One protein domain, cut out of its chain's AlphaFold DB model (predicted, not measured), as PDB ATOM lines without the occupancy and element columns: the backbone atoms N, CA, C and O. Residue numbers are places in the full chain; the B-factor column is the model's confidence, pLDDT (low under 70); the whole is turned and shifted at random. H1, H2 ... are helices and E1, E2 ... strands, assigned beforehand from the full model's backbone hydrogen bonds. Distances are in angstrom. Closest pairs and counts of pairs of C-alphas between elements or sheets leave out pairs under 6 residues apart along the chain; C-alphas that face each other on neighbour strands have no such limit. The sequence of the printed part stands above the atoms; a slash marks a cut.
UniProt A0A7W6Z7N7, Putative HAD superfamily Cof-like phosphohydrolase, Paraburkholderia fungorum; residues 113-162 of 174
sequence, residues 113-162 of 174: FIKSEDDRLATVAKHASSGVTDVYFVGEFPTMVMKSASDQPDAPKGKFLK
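What this domain is: This is residues 113 to 162 of the 174 residues of the protein "Putative HAD superfamily Cof-like phosphohydrolase" of Paraburkholderia fungorum (UniProt A0A7W6Z7N7). A two-stranded hairpin, E1 and E2, lies over a single helix, H1, with a gap between them, and the loop of residues 149 to 162 folds back so that its residues 160 to 161 pair beside E2. The printed part has 50 residues, with one named helix and two named strands in the order H1, E1, E2 along the chain. The sheet is antiparallel, in the order E1, E2. The class is mixed, helices and strands, with under half of the residues in named elements. The whole is compact, with a radius of gyration of the C-alphas of 10.0 A and spans of 26 by 19 by 13 A.

Where its parts are: H1, residues 117 to 128, begins at C-alpha 117 at (91.991, 131.438, 143.630) and is 16.4 A long from first to last C-alpha. E1, residues 135 to 138, begins at C-alpha 135 at (83.913, 129.794, 156.446) and is 10.3 A long. E2, residues 145 to 148, is 10.2 A long and ends at C-alpha 148 at (85.749, 129.199, 160.619).

How they stand to each other: E1 and E2 form a hairpin of antiparallel neighbour strands, with 147 degrees between their directions. The C-alphas of Val 135 and Ser 148 face each other at 4.6 A. N 136 and O 147 are within hydrogen-bond range at 3.0 A, and N 147 and O 136 at 2.9 A. Residues 146 to 147 of E2 also pair with residues 160 to 161, antiparallel. H1 and E2 are near each other, with 7 pairs of C-alphas within 10 A. H1 and E1 are near each other too, with 5 such pairs. In H1 every O i to N i+4 pair is within hydrogen-bond range.

The domain as a whole: The two C-alphas farthest apart, those of Pro 142 and Pro 153, are 26.5 A from each other. The C-alphas of Phe 113 and Lys 162, the first and last printed, are 6.9 A apart. The links H1 to E1 and E1 to E2 are short, with 6 residues each. Residues 149 to 162 hold no named element. The printed part has no cut. The mean pLDDT of the printed part is 95.8, and no printed residue is under 70.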
ATOM      1  N   PHE A 113      99.144 130.403 154.273       96.75
ATOM      2  CA  PHE A 113      98.322 131.346 153.525       96.75
ATOM      3  C   PHE A 113      97.822 130.764 152.200       96.75
ATOM      4  O   PHE A 113      98.450 129.885 151.602       96.75
ATOM      5  N   ILE A 114      96.683 131.282 151.751       97.62
ATOM      6  CA  ILE A 114      96.090 131.001 150.448       97.62
ATOM      7  C   ILE A 114      96.698 131.966 149.431       97.62
ATOM      8  O   ILE A 114      96.618 133.187 149.587       97.62
ATOM      9  N   LYS A 115      97.293 131.406 148.376       96.31
ATOM     10  CA  LYS A 115      98.151 132.165 147.447       96.31
ATOM     11  C   LYS A 115      97.455 132.606 146.160       96.31
ATOM     12  O   LYS A 115      97.962 133.478 145.464       96.31
ATOM     13  N   SER A 116      96.349 131.961 145.815       97.88
ATOM     14  CA  SER A 116      95.618 132.162 144.562       97.88
ATOM     15  C   SER A 116      94.188 131.650 144.691       97.88
ATOM     16  O   SER A 116      93.855 130.958 145.656       97.88
ATOM     17  N   GLU A 117      93.363 131.938 143.687       98.19
ATOM     18  CA  GLU A 117      91.991 131.438 143.630       98.19
ATOM     19  C   GLU A 117      91.927 129.904 143.563       98.19
ATOM     20  O   GLU A 117      91.127 129.297 144.273       98.19
ATOM     21  N   ASP A 118      92.824 129.258 142.814       98.38
ATOM     22  CA  ASP A 118      92.893 127.792 142.752       98.38
ATOM     23  C   ASP A 118      93.201 127.180 144.128       98.38
ATOM     24  O   ASP A 118      92.562 126.216 144.556       98.38
ATOM     25  N   ASP A 119      94.141 127.780 144.870       98.25
ATOM     26  CA  ASP A 119      94.460 127.365 146.241       98.25
ATOM     27  C   ASP A 119      93.280 127.634 147.187       98.25
ATOM     28  O   ASP A 119      93.024 126.843 148.096       98.25
ATOM     29  N   ARG A 120      92.504 128.704 146.962       98.25
ATOM     30  CA  ARG A 120      91.294 129.014 147.739       98.25
ATOM     31  C   ARG A 120      90.246 127.919 147.566       98.25
ATOM     32  O   ARG A 120      89.757 127.385 148.562       98.25
ATOM     33  N   LEU A 121      89.944 127.548 146.322       98.12
ATOM     34  CA  LEU A 121      88.985 126.491 145.990       98.12
ATOM     35  C   LEU A 121      89.430 125.135 146.551       98.12
ATOM     36  O   LEU A 121      88.639 124.438 147.190       98.12
ATOM     37  N   ALA A 122      90.712 124.793 146.395       98.19
ATOM     38  CA  ALA A 122      91.283 123.577 146.967       98.19
ATOM     39  C   ALA A 122      91.231 123.577 148.506       98.19
ATOM     40  O   ALA A 122      90.947 122.546 149.117       98.19
ATOM     41  N   THR A 123      91.462 124.729 149.144       97.88
ATOM     42  CA  THR A 123      91.389 124.885 150.605       97.88
ATOM     43  C   THR A 123      89.966 124.670 151.113       97.88
ATOM     44  O   THR A 123      89.777 123.924 152.072       97.88
ATOM     45  N   VAL A 124      88.960 125.251 150.451       97.81
ATOM     46  CA  VAL A 124      87.545 125.018 150.787       97.81
ATOM     47  C   VAL A 124      87.202 123.537 150.660       97.81
ATOM     48  O   VAL A 124      86.664 122.960 151.598       97.81
ATOM     49  N   ALA A 125      87.566 122.896 149.545       97.69
ATOM     50  CA  ALA A 125      87.282 121.479 149.320       97.69
ATOM     51  C   ALA A 125      87.945 120.572 150.373       97.69
ATOM     52  O   ALA A 125      87.304 119.663 150.904       97.69
ATOM     53  N   LYS A 126      89.208 120.853 150.722       96.38
ATOM     54  CA  LYS A 126      89.952 120.146 151.772       96.38
ATOM     55  C   LYS A 126      89.207 120.182 153.106       96.38
ATOM     56  O   LYS A 126      88.987 119.131 153.695       96.38
ATOM     57  N   HIS A 127      88.799 121.361 153.572       96.50
ATOM     58  CA  HIS A 127      88.147 121.509 154.883       96.50
ATOM     59  C   HIS A 127      86.683 121.050 154.874       96.50
ATOM     60  O   HIS A 127      86.234 120.424 155.836       96.50
ATOM     61  N   ALA A 128      85.973 121.225 153.758       96.00
ATOM     62  CA  ALA A 128      84.628 120.687 153.572       96.00
ATOM     63  C   ALA A 128      84.600 119.154 153.685       96.00
ATOM     64  O   ALA A 128      83.664 118.606 154.266       96.00
ATOM     65  N   SER A 129      85.648 118.458 153.220       94.69
ATOM     66  CA  SER A 129      85.774 116.998 153.378       94.69
ATOM     67  C   SER A 129      85.855 116.536 154.841       94.69
ATOM     68  O   SER A 129      85.550 115.386 155.143       94.69
ATOM     69  N   SER A 130      86.217 117.442 155.756       93.31
ATOM     70  CA  SER A 130      86.263 117.225 157.206       93.31
ATOM     71  C   SER A 130      85.054 117.826 157.940       93.31
ATOM     72  O   SER A 130      85.051 117.891 159.165       93.31
ATOM     73  N   GLY A 131      84.020 118.262 157.211       94.94
ATOM     74  CA  GLY A 131      82.791 118.820 157.783       94.94
ATOM     75  C   GLY A 131      82.864 120.302 158.162       94.94
ATOM     76  O   GLY A 131      81.978 120.780 158.864       94.94
ATOM     77  N   VAL A 132      83.885 121.033 157.703       96.44
ATOM     78  CA  VAL A 132      84.041 122.478 157.935       96.44
ATOM     79  C   VAL A 132      83.635 123.230 156.667       96.44
ATOM     80  O   VAL A 132      84.385 123.269 155.692       96.44
ATOM     81  N   THR A 133      82.433 123.802 156.657       96.31
ATOM     82  CA  THR A 133      81.810 124.413 155.466       96.31
ATOM     83  C   THR A 133      81.421 125.876 155.658       96.31
ATOM     84  O   THR A 133      81.428 126.632 154.688       96.31
ATOM     85  N   ASP A 134      81.130 126.300 156.887       97.38
ATOM     86  CA  ASP A 134      80.791 127.685 157.209       97.38
ATOM     87  C   ASP A 134      82.072 128.493 157.475       97.38
ATOM     88  O   ASP A 134      82.638 128.479 158.571       97.38
ATOM     89  N   VAL A 135      82.600 129.134 156.430       97.56
ATOM     90  CA  VAL A 135      83.913 129.794 156.446       97.56
ATOM     91  C   VAL A 135      83.857 131.188 155.832       97.56
ATOM     92  O   VAL A 135      83.022 131.484 154.980       97.56
ATOM     93  N   TYR A 136      84.796 132.041 156.229       97.12
ATOM     94  CA  TYR A 136      85.008 133.358 155.632       97.12
ATOM     95  C   TYR A 136      86.492 133.606 155.360       97.12
ATOM     96  O   TYR A 136      87.367 132.944 155.927       97.12
ATOM     97  N   PHE A 137      86.767 134.566 154.482       96.69
ATOM     98  CA  PHE A 137      88.118 134.929 154.066       96.69
ATOM     99  C   PHE A 137      88.489 136.313 154.587       96.69
ATOM    100  O   PHE A 137      87.638 137.200 154.675       96.69
ATOM    101  N   VAL A 138      89.757 136.489 154.946       94.19
ATOM    102  CA  VAL A 138      90.321 137.775 155.372       94.19
ATOM    103  C   VAL A 138      91.620 138.020 154.615       94.19
ATOM    104  O   VAL A 138      92.416 137.096 154.428       94.19
ATOM    105  N   GLY A 139      91.838 139.273 154.219       91.81
ATOM    106  CA  GLY A 139      93.007 139.687 153.451       91.81
ATOM    107  C   GLY A 139      92.904 139.343 151.966       91.81
ATOM    108  O   GLY A 139      91.887 138.848 151.488       91.81
ATOM    109  N   GLU A 140      93.994 139.606 151.256       94.50
ATOM    110  CA  GLU A 140      94.123 139.427 149.810       94.50
ATOM    111  C   GLU A 140      95.216 138.400 149.497       94.50
ATOM    112  O   GLU A 140      96.072 138.097 150.336       94.50
ATOM    113  N   PHE A 141      95.223 137.860 148.278       95.50
ATOM    114  CA  PHE A 141      96.334 137.023 147.827       95.50
ATOM    115  C   PHE A 141      97.659 137.819 147.827       95.50
ATOM    116  O   PHE A 141      97.656 138.997 147.465       95.50
ATOM    117  N   PRO A 142      98.805 137.205 148.185       94.69
ATOM    118  CA  PRO A 142      99.006 135.787 148.503       94.69
ATOM    119  C   PRO A 142      98.940 135.447 150.007       94.69
ATOM    120  O   PRO A 142      99.317 134.342 150.392       94.69
ATOM    121  N   THR A 143      98.509 136.379 150.861       94.75
ATOM    122  CA  THR A 143      98.438 136.209 152.326       94.75
ATOM    123  C   THR A 143      97.004 136.019 152.824       94.75
ATOM    124  O   THR A 143      96.702 136.274 153.987       94.75
ATOM    125  N   MET A 144      96.095 135.589 151.948       95.69
ATOM    126  CA  MET A 144      94.696 135.397 152.310       95.69
ATOM    127  C   MET A 144      94.577 134.254 153.318       95.69
ATOM    128  O   MET A 144      95.247 133.222 153.213       95.69
ATOM    129  N   VAL A 145      93.690 134.424 154.293       95.50
ATOM    130  CA  VAL A 145      93.400 133.413 155.308       95.50
ATOM    131  C   VAL A 145      91.951 132.963 155.216       95.50
ATOM    132  O   VAL A 145      91.062 133.780 154.989       95.50
ATOM    133  N   MET A 146      91.705 131.673 155.443       96.31
ATOM    134  CA  MET A 146      90.360 131.138 155.653       96.31
ATOM    135  C   MET A 146      90.143 130.906 157.145       96.31
ATOM    136  O   MET A 146      91.014 130.364 157.830       96.31
ATOM    137  N   LYS A 147      88.988 131.324 157.661       96.31
ATOM    138  CA  LYS A 147      88.615 131.165 159.067       96.31
ATOM    139  C   LYS A 147      87.245 130.516 159.193       96.31
ATOM    140  O   LYS A 147      86.374 130.730 158.354       96.31
ATOM    141  N   SER A 148      87.058 129.756 160.267       97.38
ATOM    142  CA  SER A 148      85.749 129.199 160.619       97.38
ATOM    143  C   SER A 148      84.794 130.312 161.067       97.38
ATOM    144  O   SER A 148      85.150 131.107 161.942       97.38
ATOM    145  N   ALA A 149      83.598 130.403 160.481       97.19
ATOM    146  CA  ALA A 149      82.594 131.420 160.822       97.19
ATOM    147  C   ALA A 149      81.745 131.040 162.053       97.19
ATOM    148  O   ALA A 149      81.237 131.921 162.760       97.19
ATOM    149  N   SER A 150      81.663 129.746 162.353       96.81
ATOM    150  CA  SER A 150      80.936 129.156 163.478       96.81
ATOM    151  C   SER A 150      81.753 128.044 164.144       96.81
ATOM    152  O   SER A 150      82.853 127.718 163.702       96.81
ATOM    153  N   ASP A 151      81.256 127.491 165.249       97.06
ATOM    154  CA  ASP A 151      81.882 126.323 165.866       97.06
ATOM    155  C   ASP A 151      81.591 125.074 165.029       97.06
ATOM    156  O   ASP A 151      80.441 124.673 164.860       97.06
ATOM    157  N   GLN A 152      82.649 124.476 164.489       95.19
ATOM    158  CA  GLN A 152      82.606 123.315 163.601       95.19
ATOM    159  C   GLN A 152      83.604 122.243 164.075       95.19
ATOM    160  O   GLN A 152      84.478 122.548 164.897       95.19
ATOM    161  N   PRO A 153      83.509 120.987 163.590       91.69
ATOM    162  CA  PRO A 153      84.428 119.913 163.968       91.69
ATOM    163  C   PRO A 153      85.892 120.322 163.784       91.69
ATOM    164  O   PRO A 153      86.295 120.737 162.701       91.69
ATOM    165  N   ASP A 154      86.669 120.272 164.869       86.94
ATOM    166  CA  ASP A 154      88.071 120.713 164.931       86.94
ATOM    167  C   ASP A 154      88.338 122.150 164.423       86.94
ATOM    168  O   ASP A 154      89.492 122.558 164.231       86.94
ATOM    169  N   ALA A 155      87.286 122.960 164.272       93.88
ATOM    170  CA  ALA A 155      87.296 124.311 163.724       93.88
ATOM    171  C   ALA A 155      86.362 125.247 164.519       93.88
ATOM    172  O   ALA A 155      85.340 125.692 163.994       93.88
ATOM    173  N   PRO A 156      86.696 125.574 165.785       95.44
ATOM    174  CA  PRO A 156      85.960 126.573 166.551       95.44
ATOM    175  C   PRO A 156      85.911 127.920 165.828       95.44
ATOM    176  O   PRO A 156      86.789 128.252 165.018       95.44
ATOM    177  N   LYS A 157      84.894 128.717 166.149       96.00
ATOM    178  CA  LYS A 157      84.661 130.023 165.539       96.00
ATOM    179  C   LYS A 157      85.905 130.906 165.620       96.00
ATOM    180  O   LYS A 157      86.527 131.062 166.666       96.00
ATOM    181  N   GLY A 158      86.257 131.517 164.492       92.00
ATOM    182  CA  GLY A 158      87.411 132.404 164.362       92.00
ATOM    183  C   GLY A 158      88.752 131.689 164.186       92.00
ATOM    184  O   GLY A 158      89.744 132.361 163.897       92.00
ATOM    185  N   LYS A 159      88.803 130.352 164.291       92.69
ATOM    186  CA  LYS A 159      90.037 129.590 164.070       92.69
ATOM    187  C   LYS A 159      90.539 129.775 162.645       92.69
ATOM    188  O   LYS A 159      89.789 129.632 161.682       92.69
ATOM    189  N   PHE A 160      91.834 130.047 162.539       93.62
ATOM    190  CA  PHE A 160      92.577 130.044 161.288       93.62
ATOM    191  C   PHE A 160      92.717 128.616 160.735       93.62
ATOM    192  O   PHE A 160      93.157 127.706 161.444       93.62
ATOM    193  N   LEU A 161      92.378 128.427 159.459       95.00
ATOM    194  CA  LEU A 161      92.422 127.144 158.763       95.00
ATOM    195  C   LEU A 161      93.583 127.133 157.762       95.00
ATOM    196  O   LEU A 161      93.662 127.978 156.874       95.00
ATOM    197  N   LYS A 162      94.489 126.157 157.907       95.50
ATOM    198  CA  LYS A 162      95.673 126.006 157.042       95.50
ATOM    199  C   LYS A 162      95.242 125.788 155.580       95.50
ATOM    200  O   LYS A 162      94.368 124.949 155.341       95.50
TER     201      LYS A 162